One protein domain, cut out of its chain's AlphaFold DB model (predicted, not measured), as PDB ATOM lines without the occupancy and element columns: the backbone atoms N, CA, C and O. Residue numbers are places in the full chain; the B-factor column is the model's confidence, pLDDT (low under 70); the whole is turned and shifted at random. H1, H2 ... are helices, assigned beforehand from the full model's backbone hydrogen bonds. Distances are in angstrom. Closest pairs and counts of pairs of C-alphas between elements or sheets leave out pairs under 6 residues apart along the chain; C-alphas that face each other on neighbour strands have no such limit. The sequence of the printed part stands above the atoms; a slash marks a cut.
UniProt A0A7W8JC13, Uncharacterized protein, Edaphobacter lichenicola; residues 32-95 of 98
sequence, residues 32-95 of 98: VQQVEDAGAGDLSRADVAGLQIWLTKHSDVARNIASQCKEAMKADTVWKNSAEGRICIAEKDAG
ATOM      1  N   VAL A  32     233.547 137.906 226.689       96.38
ATOM      2  CA  VAL A  32     234.424 138.492 225.663       96.38
ATOM      3  C   VAL A  32     234.420 140.018 225.756       96.38
ATOM      4  O   VAL A  32     235.476 140.613 225.935       96.38
ATOM      5  N   GLN A  33     233.239 140.642 225.751       95.31
ATOM      6  CA  GLN A  33     233.121 142.102 225.851       95.31
ATOM      7  C   GLN A  33     233.705 142.656 227.151       95.31
ATOM      8  O   GLN A  33     234.331 143.705 227.129       95.31
ATOM      9  N   GLN A  34     233.533 141.973 228.286       95.69
ATOM     10  CA  GLN A  34     234.112 142.429 229.557       95.69
ATOM     11  C   GLN A  34     235.643 142.457 229.520       95.69
ATOM     12  O   GLN A  34     236.251 143.368 230.077       95.69
ATOM     13  N   VAL A  35     236.262 141.474 228.866       97.06
ATOM     14  CA  VAL A  35     237.722 141.390 228.736       97.06
ATOM     15  C   VAL A  35     238.242 142.408 227.711       97.06
ATOM     16  O   VAL A  35     239.262 143.053 227.950       97.06
ATOM     17  N   GLU A  36     237.519 142.622 226.609       96.50
ATOM     18  CA  GLU A  36     237.834 143.659 225.616       96.50
ATOM     19  C   GLU A  36     237.708 145.074 226.202       96.50
ATOM     20  O   GLU A  36     238.643 145.869 226.083       96.50
ATOM     21  N   ASP A  37     236.604 145.365 226.899       95.19
ATOM     22  CA  ASP A  37     236.344 146.645 227.577       95.19
ATOM     23  C   ASP A  37     237.402 146.951 228.650       95.19
ATOM     24  O   ASP A  37     237.701 148.113 228.924       95.19
ATOM     25  N   ALA A  38     237.990 145.911 229.247       96.12
ATOM     26  CA  ALA A  38     239.084 146.027 230.206       96.12
ATOM     27  C   ALA A  38     240.460 146.263 229.551       96.12
ATOM     28  O   ALA A  38     241.465 146.380 230.251       96.12
ATOM     29  N   GLY A  39     240.527 146.359 228.219       96.31
ATOM     30  CA  GLY A  39     241.739 146.728 227.489       96.31
ATOM     31  C   GLY A  39     242.601 145.551 227.032       96.31
ATOM     32  O   GLY A  39     243.773 145.754 226.716       96.31
ATOM     33  N   ALA A  40     242.055 144.332 226.957       93.75
ATOM     34  CA  ALA A  40     242.785 143.188 226.401       93.75
ATOM     35  C   ALA A  40     243.040 143.302 224.883       93.75
ATOM     36  O   ALA A  40     243.925 142.631 224.351       93.75
ATOM     37  N   GLY A  41     242.293 144.172 224.192       91.62
ATOM     38  CA  GLY A  41     242.346 144.324 222.739       91.62
ATOM     39  C   GLY A  41     241.566 143.227 222.011       91.62
ATOM     40  O   GLY A  41     240.667 142.621 222.577       91.62
ATOM     41  N   ASP A  42     241.898 142.986 220.742       89.44
ATOM     42  CA  ASP A  42     241.226 141.983 219.907       89.44
ATOM     43  C   ASP A  42     241.544 140.546 220.365       89.44
ATOM     44  O   ASP A  42     242.673 140.061 220.235       89.44
ATOM     45  N   LEU A  43     240.517 139.848 220.851       93.75
ATOM     46  CA  LEU A  43     240.622 138.493 221.396       93.75
ATOM     47  C   LEU A  43     240.496 137.390 220.336       93.75
ATOM     48  O   LEU A  43     240.678 136.210 220.651       93.75
ATOM     49  N   SER A  44     240.220 137.729 219.072       89.06
ATOM     50  CA  SER A  44     240.049 136.738 218.000       89.06
ATOM     51  C   SER A  44     241.299 135.868 217.811       89.06
ATOM     52  O   SER A  44     241.192 134.658 217.579       89.06
ATOM     53  N   ARG A  45     242.484 136.456 218.009       87.62
ATOM     54  CA  ARG A  45     243.793 135.808 217.835       87.62
ATOM     55  C   ARG A  45     244.500 135.447 219.140       87.62
ATOM     56  O   ARG A  45     245.564 134.839 219.080       87.62
ATOM     57  N   ALA A  46     243.934 135.797 220.291       94.44
ATOM     58  CA  ALA A  46     244.542 135.497 221.580       94.44
ATOM     59  C   ALA A  46     244.517 133.985 221.861       94.44
ATOM     60  O   ALA A  46     243.514 133.311 221.615       94.44
ATOM     61  N   ASP A  47     245.618 133.437 222.362       96.12
ATOM     62  CA  ASP A  47     245.687 132.053 222.824       96.12
ATOM     63  C   ASP A  47     245.483 131.964 224.344       96.12
ATOM     64  O   ASP A  47     245.475 132.966 225.060       96.12
ATOM     65  N   VAL A  48     245.279 130.744 224.846       97.25
ATOM     66  CA  VAL A  48     245.008 130.502 226.274       97.25
ATOM     67  C   VAL A  48     246.170 130.982 227.147       97.25
ATOM     68  O   VAL A  48     245.939 131.612 228.174       97.25
ATOM     69  N   ALA A  49     247.415 130.738 226.733       97.06
ATOM     70  CA  ALA A  49     248.596 131.112 227.510       97.06
ATOM     71  C   ALA A  49     248.746 132.637 227.635       97.06
ATOM     72  O   ALA A  49     248.972 133.155 228.731       97.06
ATOM     73  N   GLY A  50     248.574 133.375 226.534       97.44
ATOM     74  CA  GLY A  50     248.593 134.834 226.543       97.44
ATOM     75  C   GLY A  50     247.466 135.419 227.391       97.44
ATOM     76  O   GLY A  50     247.705 136.331 228.185       97.44
ATOM     77  N   LEU A  51     246.261 134.850 227.289       98.00
ATOM     78  CA  LEU A  51     245.119 135.247 228.115       98.00
ATOM     79  C   LEU A  51     245.357 134.966 229.596       98.00
ATOM     80  O   LEU A  51     245.036 135.815 230.420       98.00
ATOM     81  N   GLN A  52     245.967 133.834 229.942       98.19
ATOM     82  CA  GLN A  52     246.277 133.490 231.328       98.19
ATOM     83  C   GLN A  52     247.237 134.522 231.925       98.19
ATOM     84  O   GLN A  52     246.953 135.099 232.973       98.19
ATOM     85  N   ILE A  53     248.333 134.831 231.220       97.75
ATOM     86  CA  ILE A  53     249.303 135.854 231.641       97.75
ATOM     87  C   ILE A  53     248.619 137.214 231.809       97.75
ATOM     88  O   ILE A  53     248.896 137.937 232.771       97.75
ATOM     89  N   TRP A  54     247.745 137.583 230.872       97.81
ATOM     90  CA  TRP A  54     247.027 138.850 230.927       97.81
ATOM     91  C   TRP A  54     246.056 138.900 232.113       97.81
ATOM     92  O   TRP A  54     246.084 139.873 232.866       97.81
ATOM     93  N   LEU A  55     245.275 137.842 232.345       98.00
ATOM     94  CA  LEU A  55     244.313 137.734 233.447       98.00
ATOM     95  C   LEU A  55     244.998 137.715 234.816       98.00
ATOM     96  O   LEU A  55     244.503 138.337 235.748       98.00
ATOM     97  N   THR A  56     246.173 137.092 234.943       97.25
ATOM     98  CA  THR A  56     246.968 137.180 236.178       97.25
ATOM     99  C   THR A  56     247.396 138.622 236.479       97.25
ATOM    100  O   THR A  56     247.442 139.021 237.642       97.25
ATOM    101  N   LYS A  57     247.681 139.432 235.448       97.62
ATOM    102  CA  LYS A  57     247.992 140.867 235.600       97.62
ATOM    103  C   LYS A  57     246.744 141.732 235.827       97.62
ATOM    104  O   LYS A  57     246.867 142.790 236.432       97.62
ATOM    105  N   HIS A  58     245.573 141.266 235.396       98.00
ATOM    106  CA  HIS A  58     244.268 141.930 235.523       98.00
ATOM    107  C   HIS A  58     243.328 141.077 236.383       98.00
ATOM    108  O   HIS A  58     242.254 140.638 235.964       98.00
ATOM    109  N   SER A  59     243.788 140.774 237.598       97.38
ATOM    110  CA  SER A  59     243.126 139.815 238.491       97.38
ATOM    111  C   SER A  59     241.702 140.214 238.896       97.38
ATOM    112  O   SER A  59     240.888 139.356 239.229       97.38
ATOM    113  N   ASP A  60     241.388 141.508 238.871       97.06
ATOM    114  CA  ASP A  60     240.050 142.054 239.074       97.06
ATOM    115  C   ASP A  60     239.094 141.622 237.955       97.06
ATOM    116  O   ASP A  60     237.992 141.153 238.245       97.06
ATOM    117  N   VAL A  61     239.547 141.677 236.698       97.44
ATOM    118  CA  VAL A  61     238.785 141.205 235.534       97.44
ATOM    119  C   VAL A  61     238.543 139.707 235.650       97.44
ATOM    120  O   VAL A  61     237.402 139.267 235.529       97.44
ATOM    121  N   ALA A  62     239.589 138.935 235.960       97.50
ATOM    122  CA  ALA A  62     239.495 137.483 236.103       97.50
ATOM    123  C   ALA A  62     238.475 137.071 237.179       97.50
ATOM    124  O   ALA A  62     237.594 136.251 236.932       97.50
ATOM    125  N   ARG A  63     238.513 137.717 238.351       96.81
ATOM    126  CA  ARG A  63     237.537 137.489 239.431       96.81
ATOM    127  C   ARG A  63     236.114 137.877 239.037       96.81
ATOM    128  O   ARG A  63     235.172 137.200 239.438       96.81
ATOM    129  N   ASN A  64     235.948 138.955 238.273       96.00
ATOM    130  CA  ASN A  64     234.635 139.435 237.845       96.00
ATOM    131  C   ASN A  64     233.954 138.484 236.839       96.00
ATOM    132  O   ASN A  64     232.727 138.373 236.818       96.00
ATOM    133  N   ILE A  65     234.740 137.772 236.026       96.62
ATOM    134  CA  ILE A  65     234.217 136.811 235.041       96.62
ATOM    135  C   ILE A  65     234.164 135.365 235.551       96.62
ATOM    136  O   ILE A  65     233.506 134.544 234.919       96.62
ATOM    137  N   ALA A  66     234.787 135.042 236.689       96.50
ATOM    138  CA  ALA A  66     234.923 133.673 237.200       96.50
ATOM    139  C   ALA A  66     233.592 132.906 237.306       96.50
ATOM    140  O   ALA A  66     233.477 131.770 236.843       96.50
ATOM    141  N   SER A  67     232.552 133.532 237.870       95.81
ATOM    142  CA  SER A  67     231.226 132.903 237.980       95.81
ATOM    143  C   SER A  67     230.595 132.664 236.609       95.81
ATOM    144  O   SER A  67     230.048 131.597 236.362       95.81
ATOM    145  N   GLN A  68     230.726 133.622 235.692       95.25
ATOM    146  CA  GLN A  68     230.212 133.505 234.329       95.25
ATOM    147  C   GLN A  68     230.939 132.386 233.572       95.25
ATOM    148  O   GLN A  68     230.297 131.584 232.901       95.25
ATOM    149  N   CYS A  69     232.259 132.281 233.734       96.38
ATOM    150  CA  CYS A  69     233.061 131.221 233.133       96.38
ATOM    151  C   CYS A  69     232.716 129.833 233.673       96.38
ATOM    152  O   CYS A  69     232.658 128.878 232.897       96.38
ATOM    153  N   LYS A  70     232.429 129.720 234.973       95.19
ATOM    154  CA  LYS A  70     231.969 128.469 235.581       95.19
ATOM    155  C   LYS A  70     230.661 127.977 234.958       95.19
ATOM    156  O   LYS A  70     230.568 126.801 234.618       95.19
ATOM    157  N   GLU A  71     229.698 128.872 234.747       94.69
ATOM    158  CA  GLU A  71     228.414 128.535 234.112       94.69
ATOM    159  C   GLU A  71     228.539 128.303 232.594       94.69
ATOM    160  O   GLU A  71     227.783 127.526 232.012       94.69
ATOM    161  N   ALA A  72     229.496 128.963 231.935       94.00
ATOM    162  CA  ALA A  72     229.710 128.848 230.493       94.00
ATOM    163  C   ALA A  72     230.515 127.603 230.079       94.00
ATOM    164  O   ALA A  72     230.483 127.243 228.899       94.00
ATOM    165  N   MET A  73     231.232 126.954 231.010       93.75
ATOM    166  CA  MET A  73     232.130 125.830 230.727       93.75
ATOM    167  C   MET A  73     231.440 124.674 230.000       93.75
ATOM    168  O   MET A  73     230.464 124.096 230.476       93.75
ATOM    169  N   LYS A  74     232.013 124.275 228.858       93.75
ATOM    170  CA  LYS A  74     231.543 123.136 228.057       93.75
ATOM    171  C   LYS A  74     232.689 122.206 227.680       93.75
ATOM    172  O   LYS A  74     233.846 122.602 227.533       93.75
ATOM    173  N   ALA A  75     232.365 120.927 227.505       91.19
ATOM    174  CA  ALA A  75     233.351 119.914 227.131       91.19
ATOM    175  C   ALA A  75     233.724 119.951 225.637       91.19
ATOM    176  O   ALA A  75     234.744 119.365 225.258       91.19
ATOM    177  N   ASP A  76     232.930 120.624 224.801       94.56
ATOM    178  CA  ASP A  76     233.039 120.565 223.350       94.56
ATOM    179  C   ASP A  76     234.232 121.362 222.793       94.56
ATOM    180  O   ASP A  76     234.578 122.448 223.257       94.56
ATOM    181  N   THR A  77     234.889 120.799 221.779       94.69
ATOM    182  CA  THR A  77     236.112 121.369 221.193       94.69
ATOM    183  C   THR A  77     235.858 122.682 220.455       94.69
ATOM    184  O   THR A  77     236.730 123.547 220.428       94.69
ATOM    185  N   VAL A  78     234.671 122.853 219.865       96.25
ATOM    186  CA  VAL A  78     234.320 124.071 219.120       96.25
ATOM    187  C   VAL A  78     234.247 125.263 220.073       96.25
ATOM    188  O   VAL A  78     234.867 126.293 219.815       96.25
ATOM    189  N   TRP A  79     233.574 125.102 221.210       95.25
ATOM    190  CA  TRP A  79     233.499 126.094 222.271       95.25
ATOM    191  C   TRP A  79     234.866 126.359 222.885       95.25
ATOM    192  O   TRP A  79     235.246 127.522 222.988       95.25
ATOM    193  N   LYS A  80     235.650 125.319 223.205       95.50
ATOM    194  CA  LYS A  80     237.018 125.479 223.739       95.50
ATOM    195  C   LYS A  80     237.916 126.331 222.832       95.50
ATOM    196  O   LYS A  80     238.766 127.057 223.336       95.50
ATOM    197  N   ASN A  81     237.701 126.276 221.516       94.50
ATOM    198  CA  ASN A  81     238.440 127.065 220.524       94.50
ATOM    199  C   ASN A  81     237.850 128.466 220.271       94.50
ATOM    200  O   ASN A  81     238.473 129.277 219.585       94.50
ATOM    201  N   SER A  82     236.665 128.771 220.801       95.44
ATOM    202  CA  SER A  82     236.072 130.108 220.718       95.44
ATOM    203  C   SER A  82     236.829 131.116 221.596       95.44
ATOM    204  O   SER A  82     237.643 130.749 222.443       95.44
ATOM    205  N   ALA A  83     236.573 132.415 221.411       96.00
ATOM    206  CA  ALA A  83     237.135 133.441 222.294       96.00
ATOM    207  C   ALA A  83     236.697 133.232 223.755       96.00
ATOM    208  O   ALA A  83     237.546 133.192 224.638       96.00
ATOM    209  N   GLU A  84     235.401 133.010 223.996       96.12
ATOM    210  CA  GLU A  84     234.858 132.734 225.333       96.12
ATOM    211  C   GLU A  84     235.519 131.507 225.975       96.12
ATOM    212  O   GLU A  84     236.001 131.586 227.104       96.12
ATOM    213  N   GLY A  85     235.612 130.395 225.240       96.81
ATOM    214  CA  GLY A  85     236.231 129.172 225.749       96.81
ATOM    215  C   GLY A  85     237.695 129.370 226.124       96.81
ATOM    216  O   GLY A  85     238.102 128.985 227.218       96.81
ATOM    217  N   ARG A  86     238.483 130.035 225.268       97.88
ATOM    218  CA  ARG A  86     239.895 130.330 225.560       97.88
ATOM    219  C   ARG A  86     240.059 131.218 226.794       97.88
ATOM    220  O   ARG A  86     240.939 130.943 227.605       97.88
ATOM    221  N   ILE A  87     239.202 132.230 226.963       97.75
ATOM    222  CA  ILE A  87     239.196 133.099 228.150       97.75
ATOM    223  C   ILE A  87     238.900 132.283 229.409       97.75
ATOM    224  O   ILE A  87     239.641 132.383 230.381       97.75
ATOM    225  N   CYS A  88     237.857 131.453 229.396       97.44
ATOM    226  CA  CYS A  88     237.453 130.708 230.587       97.44
ATOM    227  C   CYS A  88     238.412 129.574 230.953       97.44
ATOM    228  O   CYS A  88     238.605 129.279 232.130       97.44
ATOM    229  N   ILE A  89     239.064 128.955 229.967       97.56
ATOM    230  CA  ILE A  89     240.150 128.008 230.237       97.56
ATOM    231  C   ILE A  89     241.329 128.744 230.878       97.56
ATOM    232  O   ILE A  89     241.827 128.292 231.905       97.56
ATOM    233  N   ALA A  90     241.730 129.889 230.321       97.75
ATOM    234  CA  ALA A  90     242.818 130.701 230.858       97.75
ATOM    235  C   ALA A  90     242.529 131.211 232.280       97.75
ATOM    236  O   ALA A  90     243.413 131.209 233.132       97.75
ATOM    237  N   GLU A  91     241.289 131.623 232.551       97.81
ATOM    238  CA  GLU A  91     240.827 132.068 233.867       97.81
ATOM    239  C   GLU A  91     240.885 130.935 234.905       97.81
ATOM    240  O   GLU A  91     241.441 131.131 235.991       97.81
ATOM    241  N   LYS A  92     240.425 129.731 234.541       96.56
ATOM    242  CA  LYS A  92     240.562 128.525 235.371       96.56
ATOM    243  C   LYS A  92     242.033 128.151 235.585       96.56
ATOM    244  O   LYS A  92     242.428 127.835 236.701       96.56
ATOM    245  N   ASP A  93     242.860 128.181 234.541       96.19
ATOM    246  CA  ASP A  93     244.295 127.861 234.627       96.19
ATOM    247  C   ASP A  93     245.071 128.899 235.458       96.19
ATOM    248  O   ASP A  93     246.110 128.587 236.040       96.19
ATOM    249  N   ALA A  94     244.563 130.129 235.557       94.56
ATOM    250  CA  ALA A  94     245.065 131.151 236.470       94.56
ATOM    251  C   ALA A  94     244.542 130.999 237.918       94.56
ATOM    252  O   ALA A  94     245.026 131.699 238.808       94.56
ATOM    253  N   GLY A  95     243.604 130.079 238.172       93.50
ATOM    254  CA  GLY A  95     243.135 129.705 239.510       93.50
ATOM    255  C   GLY A  95     242.032 130.592 240.092       93.50
ATOM    256  O   GLY A  95     241.886 130.653 241.314       93.50
TER     257      GLY A  95
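What this domain is: This is residues 32 to 95 of the 98 residues of an uncharacterized protein of Edaphobacter lichenicola (UniProt A0A7W8JC13). What shape is this? Helices H2 and H3 pack crosswise on H5 in the core, H1 runs beside one end of H3, and short H4 sits at one end of the whole. What makes it up? The printed part has 64 residues with five named helices, H1 to H5 in order, and no named strand: all helix. It is compact, radius of gyration of the C-alphas 10.3 A, spanning 27 by 23 by 19 A.

Where its parts are: Where is the longest helix? H3, residues 59 to 72, measures 19.1 A from C-alpha 59 at (243.126, 139.815, 238.491). Where are the others? H5, residues 83 to 93, measures 15.3 A and ends at (244.295, 127.861, 234.627). H2 is 48 to 57, 14.3 A; H1 is 32 to 40; H4 is 77 to 80.

How they stand to each other: What touches H5? H3 does, C-alphas of Cys 69 and Cys 88 closest at 5.1 A, and H2, C-alphas of Gln 52 and Ala 90 closest at 4.5 A; H1 only just touches it, with 3 C-alpha pairs within 8 A, Val 32 and Glu 84 closest at 5.8 A. H4 only just touches it, only at the corner, with 3 C-alpha pairs within 8 A, Trp 79 and Gly 85 closest at 5.4 A. Which O i to N i+4 pairs are within hydrogen-bond range? Every one in H2 and H5, 3 of 5 in H1 and 8 of 10 in H3; H4 is too short.

The domain as a whole: How large is it? The farthest C-alphas, Gly 39 and Ala 75, are 28.1 A apart. Any cut or low confidence? The printed part has no cut and no long link, and no printed residue is under 70 in pLDDT.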